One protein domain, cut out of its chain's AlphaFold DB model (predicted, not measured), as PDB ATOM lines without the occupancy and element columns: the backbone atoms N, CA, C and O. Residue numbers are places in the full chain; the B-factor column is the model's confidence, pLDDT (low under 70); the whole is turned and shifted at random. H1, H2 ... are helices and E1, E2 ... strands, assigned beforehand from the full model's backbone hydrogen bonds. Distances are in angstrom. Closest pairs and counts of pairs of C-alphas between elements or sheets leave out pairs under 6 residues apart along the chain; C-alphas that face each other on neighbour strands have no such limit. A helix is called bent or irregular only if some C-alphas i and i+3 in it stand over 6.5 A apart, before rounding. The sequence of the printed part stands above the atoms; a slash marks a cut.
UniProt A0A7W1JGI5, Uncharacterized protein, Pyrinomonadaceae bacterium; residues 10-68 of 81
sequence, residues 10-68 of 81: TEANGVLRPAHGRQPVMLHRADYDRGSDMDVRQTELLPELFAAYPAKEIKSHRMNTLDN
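AT A GLANCE: This is residues 10 to 68 of the 81 residues of an uncharacterized protein of Pyrinomonadaceae bacterium (UniProt A0A7W1JGI5). What shape is this? It has little regular structure: a loose rod, mostly loops, whose opening loop folds back so that residues 10 to 11 pair antiparallel with 22 to 23 of strand E1, before helix H1. Residues 39 to 44 and 63 to 68 stick out at opposite ends. How large and regular is it? The printed part has 59 residues, 11 in named elements, E1 then H1, class mixed; the radius of gyration of the C-alphas is 14.3 A and the spans are 45 by 20 by 19 A.

HOW THE PARTS SIT: How do strand E1, residues 22 to 24, and helix H1, residues 29 to 36, stand? They are apart, joined by a tight link of 4 residues. Is H1's backbone even? It is irregular, with C-alphas 30 and 33 7.4 A apart; 2 of 4 O i to N i+4 pairs and 4 of 5 O i to N i+3 pairs are within hydrogen-bond range.

IN THESE COORDINATES: Where does E1 begin? C-alpha 22 is at (31.762, 145.808, -45.408); E1 is 7.0 A long. Where does H1 end? C-alpha 36 is at (40.301, 157.239, -27.890); H1 is 11.8 A long.

THE WHOLE: Which C-alphas are farthest apart? Those of Arg 41 and Leu 66, 45.9 A. Is there a cut or low confidence? The printed part has no cut; pLDDT is under 70 at residues 35 to 47 and 67.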
ATOM      1  N   THR A  10      35.739 148.204 -42.355       94.19
ATOM      2  CA  THR A  10      36.644 147.169 -42.847       94.19
ATOM      3  C   THR A  10      35.902 146.247 -43.816       94.19
ATOM      4  O   THR A  10      34.686 146.354 -44.014       94.19
ATOM      5  N   GLU A  11      36.625 145.282 -44.376       95.62
ATOM      6  CA  GLU A  11      36.033 144.106 -45.013       95.62
ATOM      7  C   GLU A  11      35.133 143.329 -44.042       95.62
ATOM      8  O   GLU A  11      35.430 143.227 -42.849       95.62
ATOM      9  N   ALA A  12      34.040 142.751 -44.543       96.94
ATOM     10  CA  ALA A  12      33.140 141.925 -43.742       96.94
ATOM     11  C   ALA A  12      33.790 140.601 -43.303       96.94
ATOM     12  O   ALA A  12      34.506 139.943 -44.065       96.94
ATOM     13  N   ASN A  13      33.485 140.175 -42.081       96.81
ATOM     14  CA  ASN A  13      33.825 138.845 -41.583       96.81
ATOM     15  C   ASN A  13      32.867 137.774 -42.144       96.81
ATOM     16  O   ASN A  13      31.919 138.083 -42.868       96.81
ATOM     17  N   GLY A  14      33.089 136.506 -41.785       97.31
ATOM     18  CA  GLY A  14      32.270 135.387 -42.268       97.31
ATOM     19  C   GLY A  14      30.781 135.454 -41.890       97.31
ATOM     20  O   GLY A  14      29.958 134.942 -42.640       97.31
ATOM     21  N   VAL A  15      30.421 136.113 -40.780       97.00
ATOM     22  CA  VAL A  15      29.017 136.275 -40.348       97.00
ATOM     23  C   VAL A  15      28.298 137.337 -41.181       97.00
ATOM     24  O   VAL A  15      27.128 137.168 -41.521       97.00
ATOM     25  N   LEU A  16      28.986 138.430 -41.520       95.94
ATOM     26  CA  LEU A  16      28.405 139.568 -42.238       95.94
ATOM     27  C   LEU A  16      28.473 139.422 -43.762       95.94
ATOM     28  O   LEU A  16      27.601 139.952 -44.447       95.94
ATOM     29  N   ARG A  17      29.455 138.682 -44.295       96.75
ATOM     30  CA  ARG A  17      29.691 138.530 -45.743       96.75
ATOM     31  C   ARG A  17      28.447 138.126 -46.553       96.75
ATOM     32  O   ARG A  17      28.292 138.678 -47.642       96.75
ATOM     33  N   PRO A  18      27.551 137.236 -46.073       95.00
ATOM     34  CA  PRO A  18      26.328 136.897 -46.806       95.00
ATOM     35  C   PRO A  18      25.330 138.057 -46.940       95.00
ATOM     36  O   PRO A  18      24.507 138.041 -47.850       95.00
ATOM     37  N   ALA A  19      25.379 139.044 -46.041       91.25
ATOM     38  CA  ALA A  19      24.485 140.201 -46.042       91.25
ATOM     39  C   ALA A  19      25.120 141.442 -46.692       91.25
ATOM     40  O   ALA A  19      24.433 142.189 -47.383       91.25
ATOM     41  N   HIS A  20      26.417 141.684 -46.466       95.62
ATOM     42  CA  HIS A  20      27.125 142.853 -46.988       95.62
ATOM     43  C   HIS A  20      28.652 142.647 -47.033       95.62
ATOM     44  O   HIS A  20      29.220 141.904 -46.237       95.62
ATOM     45  N   GLY A  21      29.342 143.344 -47.944       97.06
ATOM     46  CA  GLY A  21      30.798 143.222 -48.128       97.06
ATOM     47  C   GLY A  21      31.658 144.006 -47.128       97.06
ATOM     48  O   GLY A  21      32.845 143.727 -46.997       97.06
ATOM     49  N   ARG A  22      31.072 144.961 -46.400       96.19
ATOM     50  CA  ARG A  22      31.762 145.808 -45.408       96.19
ATOM     51  C   ARG A  22      31.122 145.687 -44.034       96.19
ATOM     52  O   ARG A  22      29.912 145.478 -43.942       96.19
ATOM     53  N   GLN A  23      31.915 145.918 -42.997       94.69
ATOM     54  CA  GLN A  23      31.463 146.072 -41.615       94.69
ATOM     55  C   GLN A  23      32.047 147.357 -41.012       94.69
ATOM     56  O   GLN A  23      33.090 147.814 -41.483       94.69
ATOM     57  N   PRO A  24      31.419 147.964 -39.997       94.94
ATOM     58  CA  PRO A  24      32.077 149.015 -39.232       94.94
ATOM     59  C   PRO A  24      33.294 148.445 -38.491       94.94
ATOM     60  O   PRO A  24      33.302 147.273 -38.120       94.94
ATOM     61  N   VAL A  25      34.304 149.279 -38.251       92.44
ATOM     62  CA  VAL A  25      35.352 148.954 -37.274       92.44
ATOM     63  C   VAL A  25      34.680 148.788 -35.911       92.44
ATOM     64  O   VAL A  25      33.982 149.694 -35.451       92.44
ATOM     65  N   MET A  26      34.878 147.637 -35.274       91.62
ATOM     66  CA  MET A  26      34.371 147.345 -33.933       91.62
ATOM     67  C   MET A  26      35.558 147.088 -33.008       91.62
ATOM     68  O   MET A  26      36.445 146.312 -33.352       91.62
ATOM     69  N   LEU A  27      35.570 147.730 -31.841       88.94
ATOM     70  CA  LEU A  27      36.645 147.585 -30.858       88.94
ATOM     71  C   LEU A  27      36.263 146.546 -29.805       88.94
ATOM     72  O   LEU A  27      35.110 146.503 -29.364       88.94
ATOM     73  N   HIS A  28      37.229 145.752 -29.338       89.50
ATOM     74  CA  HIS A  28      37.039 145.063 -28.066       89.50
ATOM     75  C   HIS A  28      36.957 146.099 -26.947       89.50
ATOM     76  O   HIS A  28      37.588 147.154 -26.997       89.50
ATOM     77  N   ARG A  29      36.191 145.789 -25.897       87.88
ATOM     78  CA  ARG A  29      36.015 146.709 -24.766       87.88
ATOM     79  C   ARG A  29      37.346 147.119 -24.124       87.88
ATOM     80  O   ARG A  29      37.467 148.262 -23.707       87.88
ATOM     81  N   ALA A  30      38.315 146.205 -24.063       86.38
ATOM     82  CA  ALA A  30      39.642 146.472 -23.507       86.38
ATOM     83  C   ALA A  30      40.458 147.488 -24.329       86.38
ATOM     84  O   ALA A  30      41.341 148.136 -23.783       86.38
ATOM     85  N   ASP A  31      40.135 147.658 -25.614       82.31
ATOM     86  CA  ASP A  31      40.834 148.562 -26.531       82.31
ATOM     87  C   ASP A  31      40.115 149.908 -26.708       82.31
ATOM     88  O   ASP A  31      40.539 150.733 -27.516       82.31
ATOM     89  N   TYR A  32      39.018 150.152 -25.978       82.50
ATOM     90  CA  TYR A  32      38.225 151.376 -26.120       82.50
ATOM     91  C   TYR A  32      39.048 152.631 -25.814       82.50
ATOM     92  O   TYR A  32      39.102 153.550 -26.633       82.50
ATOM     93  N   ASP A  33      39.741 152.630 -24.673       78.56
ATOM     94  CA  ASP A  33      40.566 153.762 -24.244       78.56
ATOM     95  C   ASP A  33      41.741 153.963 -25.206       78.56
ATOM     96  O   ASP A  33      42.014 155.084 -25.627       78.56
ATOM     97  N   ARG A  34      42.343 152.865 -25.685       71.81
ATOM     98  CA  ARG A  34      43.396 152.892 -26.711       71.81
ATOM     99  C   ARG A  34      42.923 153.531 -28.014       71.81
ATOM    100  O   ARG A  34      43.680 154.276 -28.621       71.81
ATOM    101  N   GLY A  35      41.689 153.264 -28.442       64.56
ATOM    102  CA  GLY A  35      41.096 153.890 -29.625       64.56
ATOM    103  C   GLY A  35      40.817 155.386 -29.449       64.56
ATOM    104  O   GLY A  35      40.878 156.132 -30.426       64.56
ATOM    105  N   SER A  36      40.533 155.828 -28.221       66.62
ATOM    106  CA  SER A  36      40.301 157.239 -27.890       66.62
ATOM    107  C   SER A  36      41.599 158.036 -27.700       66.62
ATOM    108  O   SER A  36      41.609 159.229 -27.993       66.62
ATOM    109  N   ASP A  37      42.677 157.387 -27.250       64.50
ATOM    110  CA  ASP A  37      44.005 157.976 -26.992       64.50
ATOM    111  C   ASP A  37      44.964 157.902 -28.193       64.50
ATOM    112  O   ASP A  37      46.166 158.141 -28.064       64.50
ATOM    113  N   MET A  38      44.450 157.587 -29.385       57.84
ATOM    114  CA  MET A  38      45.227 157.556 -30.622       57.84
ATOM    115  C   MET A  38      45.755 158.955 -30.995       57.84
ATOM    116  O   MET A  38      45.195 159.639 -31.855       57.84
ATOM    117  N   ASP A  39      46.884 159.370 -30.417       58.25
ATOM    118  CA  ASP A  39      47.766 160.326 -31.082       58.25
ATOM    119  C   ASP A  39      48.218 159.669 -32.394       58.25
ATOM    120  O   ASP A  39      48.678 158.523 -32.425       58.25
ATOM    121  N   VAL A  40      48.053 160.388 -33.502       56.69
ATOM    122  CA  VAL A  40      48.127 159.911 -34.899       56.69
ATOM    123  C   VAL A  40      49.515 159.333 -35.266       56.69
ATOM    124  O   VAL A  40      49.742 158.871 -36.379       56.69
ATOM    125  N   ARG A  41      50.464 159.329 -34.323       55.25
ATOM    126  CA  ARG A  41      51.875 158.971 -34.498       55.25
ATOM    127  C   ARG A  41      52.213 157.495 -34.261       55.25
ATOM    128  O   ARG A  41      53.336 157.109 -34.567       55.25
ATOM    129  N   GLN A  42      51.298 156.670 -33.744       58.69
ATOM    130  CA  GLN A  42      51.551 155.241 -33.473       58.69
ATOM    131  C   GLN A  42      50.875 154.316 -34.496       58.69
ATOM    132  O   GLN A  42      50.120 153.406 -34.159       58.69
ATOM    133  N   THR A  43      51.143 154.554 -35.778       60.12
ATOM    134  CA  THR A  43      50.491 153.879 -36.911       60.12
ATOM    135  C   THR A  43      50.729 152.366 -36.960       60.12
ATOM    136  O   THR A  43      49.931 151.630 -37.531       60.12
ATOM    137  N   GLU A  44      51.807 151.887 -36.342       61.50
ATOM    138  CA  GLU A  44      52.192 150.469 -36.307       61.50
ATOM    139  C   GLU A  44      51.262 149.617 -35.431       61.50
ATOM    140  O   GLU A  44      51.130 148.414 -35.637       61.50
ATOM    141  N   LEU A  45      50.566 150.251 -34.487       60.12
ATOM    142  CA  LEU A  45      49.651 149.620 -33.536       60.12
ATOM    143  C   LEU A  45      48.200 149.534 -34.039       60.12
ATOM    144  O   LEU A  45      47.343 148.953 -33.376       60.12
ATOM    145  N   LEU A  46      47.928 150.122 -35.203       67.88
ATOM    146  CA  LEU A  46      46.602 150.278 -35.798       67.88
ATOM    147  C   LEU A  46      46.041 149.092 -36.593       67.88
ATOM    148  O   LEU A  46      44.814 148.979 -36.643       67.88
ATOM    149  N   PRO A  47      46.848 148.218 -37.232       69.25
ATOM    150  CA  PRO A  47      46.299 147.191 -38.116       69.25
ATOM    151  C   PRO A  47      45.332 146.230 -37.419       69.25
ATOM    152  O   PRO A  47      44.323 145.855 -38.008       69.25
ATOM    153  N   GLU A  48      45.603 145.872 -36.162       73.56
ATOM    154  CA  GLU A  48      44.733 144.987 -35.377       73.56
ATOM    155  C   GLU A  48      43.419 145.676 -34.985       73.56
ATOM    156  O   GLU A  48      42.357 145.058 -35.031       73.56
ATOM    157  N   LEU A  49      43.475 146.976 -34.675       76.69
ATOM    158  CA  LEU A  49      42.313 147.769 -34.271       76.69
ATOM    159  C   LEU A  49      41.347 148.030 -35.438       76.69
ATOM    160  O   LEU A  49      40.144 148.179 -35.233       76.69
ATOM    161  N   PHE A  50      41.871 148.076 -36.666       85.50
ATOM    162  CA  PHE A  50      41.108 148.315 -37.896       85.50
ATOM    163  C   PHE A  50      40.907 147.057 -38.746       85.50
ATOM    164  O   PHE A  50      40.639 147.147 -39.947       85.50
ATOM    165  N   ALA A  51      41.018 145.882 -38.131       89.06
ATOM    166  CA  ALA A  51      40.690 144.616 -38.763       89.06
ATOM    167  C   ALA A  51      39.193 144.284 -38.651       89.06
ATOM    168  O   ALA A  51      38.436 144.855 -37.864       89.06
ATOM    169  N   ALA A  52      38.766 143.316 -39.460       94.50
ATOM    170  CA  ALA A  52      37.443 142.719 -39.360       94.50
ATOM    171  C   ALA A  52      37.222 142.105 -37.967       94.50
ATOM    172  O   ALA A  52      38.028 141.284 -37.528       94.50
ATOM    173  N   TYR A  53      36.099 142.422 -37.311       94.75
ATOM    174  CA  TYR A  53      35.810 141.870 -35.986       94.75
ATOM    175  C   TYR A  53      35.679 140.336 -36.032       94.75
ATOM    176  O   TYR A  53      35.110 139.812 -37.006       94.75
ATOM    177  N   PRO A  54      36.156 139.587 -35.016       95.12
ATOM    178  CA  PRO A  54      36.111 138.129 -35.029       95.12
ATOM    179  C   PRO A  54      34.690 137.574 -35.204       95.12
ATOM    180  O   PRO A  54      33.801 137.794 -34.387       95.12
ATOM    181  N   ALA A  55      34.488 136.773 -36.255       96.12
ATOM    182  CA  ALA A  55      33.190 136.176 -36.589       96.12
ATOM    183  C   ALA A  55      32.585 135.340 -35.443       96.12
ATOM    184  O   ALA A  55      31.374 135.304 -35.277       96.12
ATOM    185  N   LYS A  56      33.429 134.689 -34.636       96.69
ATOM    186  CA  LYS A  56      33.012 133.855 -33.494       96.69
ATOM    187  C   LYS A  56      32.425 134.659 -32.321       96.69
ATOM    188  O   LYS A  56      31.818 134.068 -31.434       96.69
ATOM    189  N   GLU A  57      32.630 135.976 -32.301       95.31
ATOM    190  CA  GLU A  57      32.248 136.875 -31.199       95.31
ATOM    191  C   GLU A  57      31.030 137.740 -31.543       95.31
ATOM    192  O   GLU A  57      30.572 138.530 -30.722       95.31
ATOM    193  N   ILE A  58      30.470 137.570 -32.743       93.56
ATOM    194  CA  ILE A  58      29.275 138.273 -33.204       93.56
ATOM    195  C   ILE A  58      28.224 137.276 -33.689       93.56
ATOM    196  O   ILE A  58      28.535 136.214 -34.227       93.56
ATOM    197  N   LYS A  59      26.952 137.626 -33.508       93.00
ATOM    198  CA  LYS A  59      25.809 136.880 -34.039       93.00
ATOM    199  C   LYS A  59      24.975 137.797 -34.921       93.00
ATOM    200  O   LYS A  59      24.844 138.984 -34.628       93.00
ATOM    201  N   SER A  60      24.413 137.243 -35.987       90.62
ATOM    202  CA  SER A  60      23.439 137.921 -36.837       90.62
ATOM    203  C   SER A  60      22.108 137.180 -36.790       90.62
ATOM    204  O   SER A  60      22.059 135.952 -36.710       90.62
ATOM    205  N   HIS A  61      21.020 137.943 -36.831       87.94
ATOM    206  CA  HIS A  61      19.659 137.426 -36.866       87.94
ATOM    207  C   HIS A  61      18.891 138.158 -37.965       87.94
ATOM    208  O   HIS A  61      19.091 139.354 -38.187       87.94
ATOM    209  N   ARG A  62      18.040 137.430 -38.692       86.00
ATOM    210  CA  ARG A  62      17.230 138.013 -39.761       86.00
ATOM    211  C   ARG A  62      16.077 138.803 -39.148       86.00
ATOM    212  O   ARG A  62      15.294 138.242 -38.391       86.00
ATOM    213  N   MET A  63      15.956 140.070 -39.532       81.94
ATOM    214  CA  MET A  63      14.833 140.931 -39.153       81.94
ATOM    215  C   MET A  63      13.745 140.928 -40.232       81.94
ATOM    216  O   MET A  63      13.994 140.536 -41.381       81.94
ATOM    217  N   ASN A  64      12.536 141.359 -39.870       80.38
ATOM    218  CA  ASN A  64      11.456 141.535 -40.830       80.38
ATOM    219  C   ASN A  64      11.750 142.761 -41.710       80.38
ATOM    220  O   ASN A  64      12.210 143.793 -41.230       80.38
ATOM    221  N   THR A  65      11.473 142.678 -43.011       76.00
ATOM    222  CA  THR A  65      11.654 143.813 -43.929       76.00
ATOM    223  C   THR A  65      10.680 144.958 -43.647       76.00
ATOM    224  O   THR A  65      10.936 146.086 -44.061       76.00
ATOM    225  N   LEU A  66       9.585 144.685 -42.927       73.38
ATOM    226  CA  LEU A  66       8.647 145.703 -42.447       73.38
ATOM    227  C   LEU A  66       9.271 146.649 -41.403       73.38
ATOM    228  O   LEU A  66       8.796 147.773 -41.263       73.38
ATOM    229  N   ASP A  67      10.370 146.248 -40.756       67.81
ATOM    230  CA  ASP A  67      11.074 147.048 -39.741       67.81
ATOM    231  C   ASP A  67      12.016 148.105 -40.360       67.81
ATOM    232  O   ASP A  67      12.708 148.828 -39.648       67.81
ATOM    233  N   ASN A  68      12.055 148.232 -41.692       70.38
ATOM    234  CA  ASN A  68      12.974 149.122 -42.414       70.38
ATOM    235  C   ASN A  68      12.526 150.602 -42.450       70.38
ATOM    236  O   ASN A  68      12.868 151.340 -43.375       70.38
TER     237      ASN A  68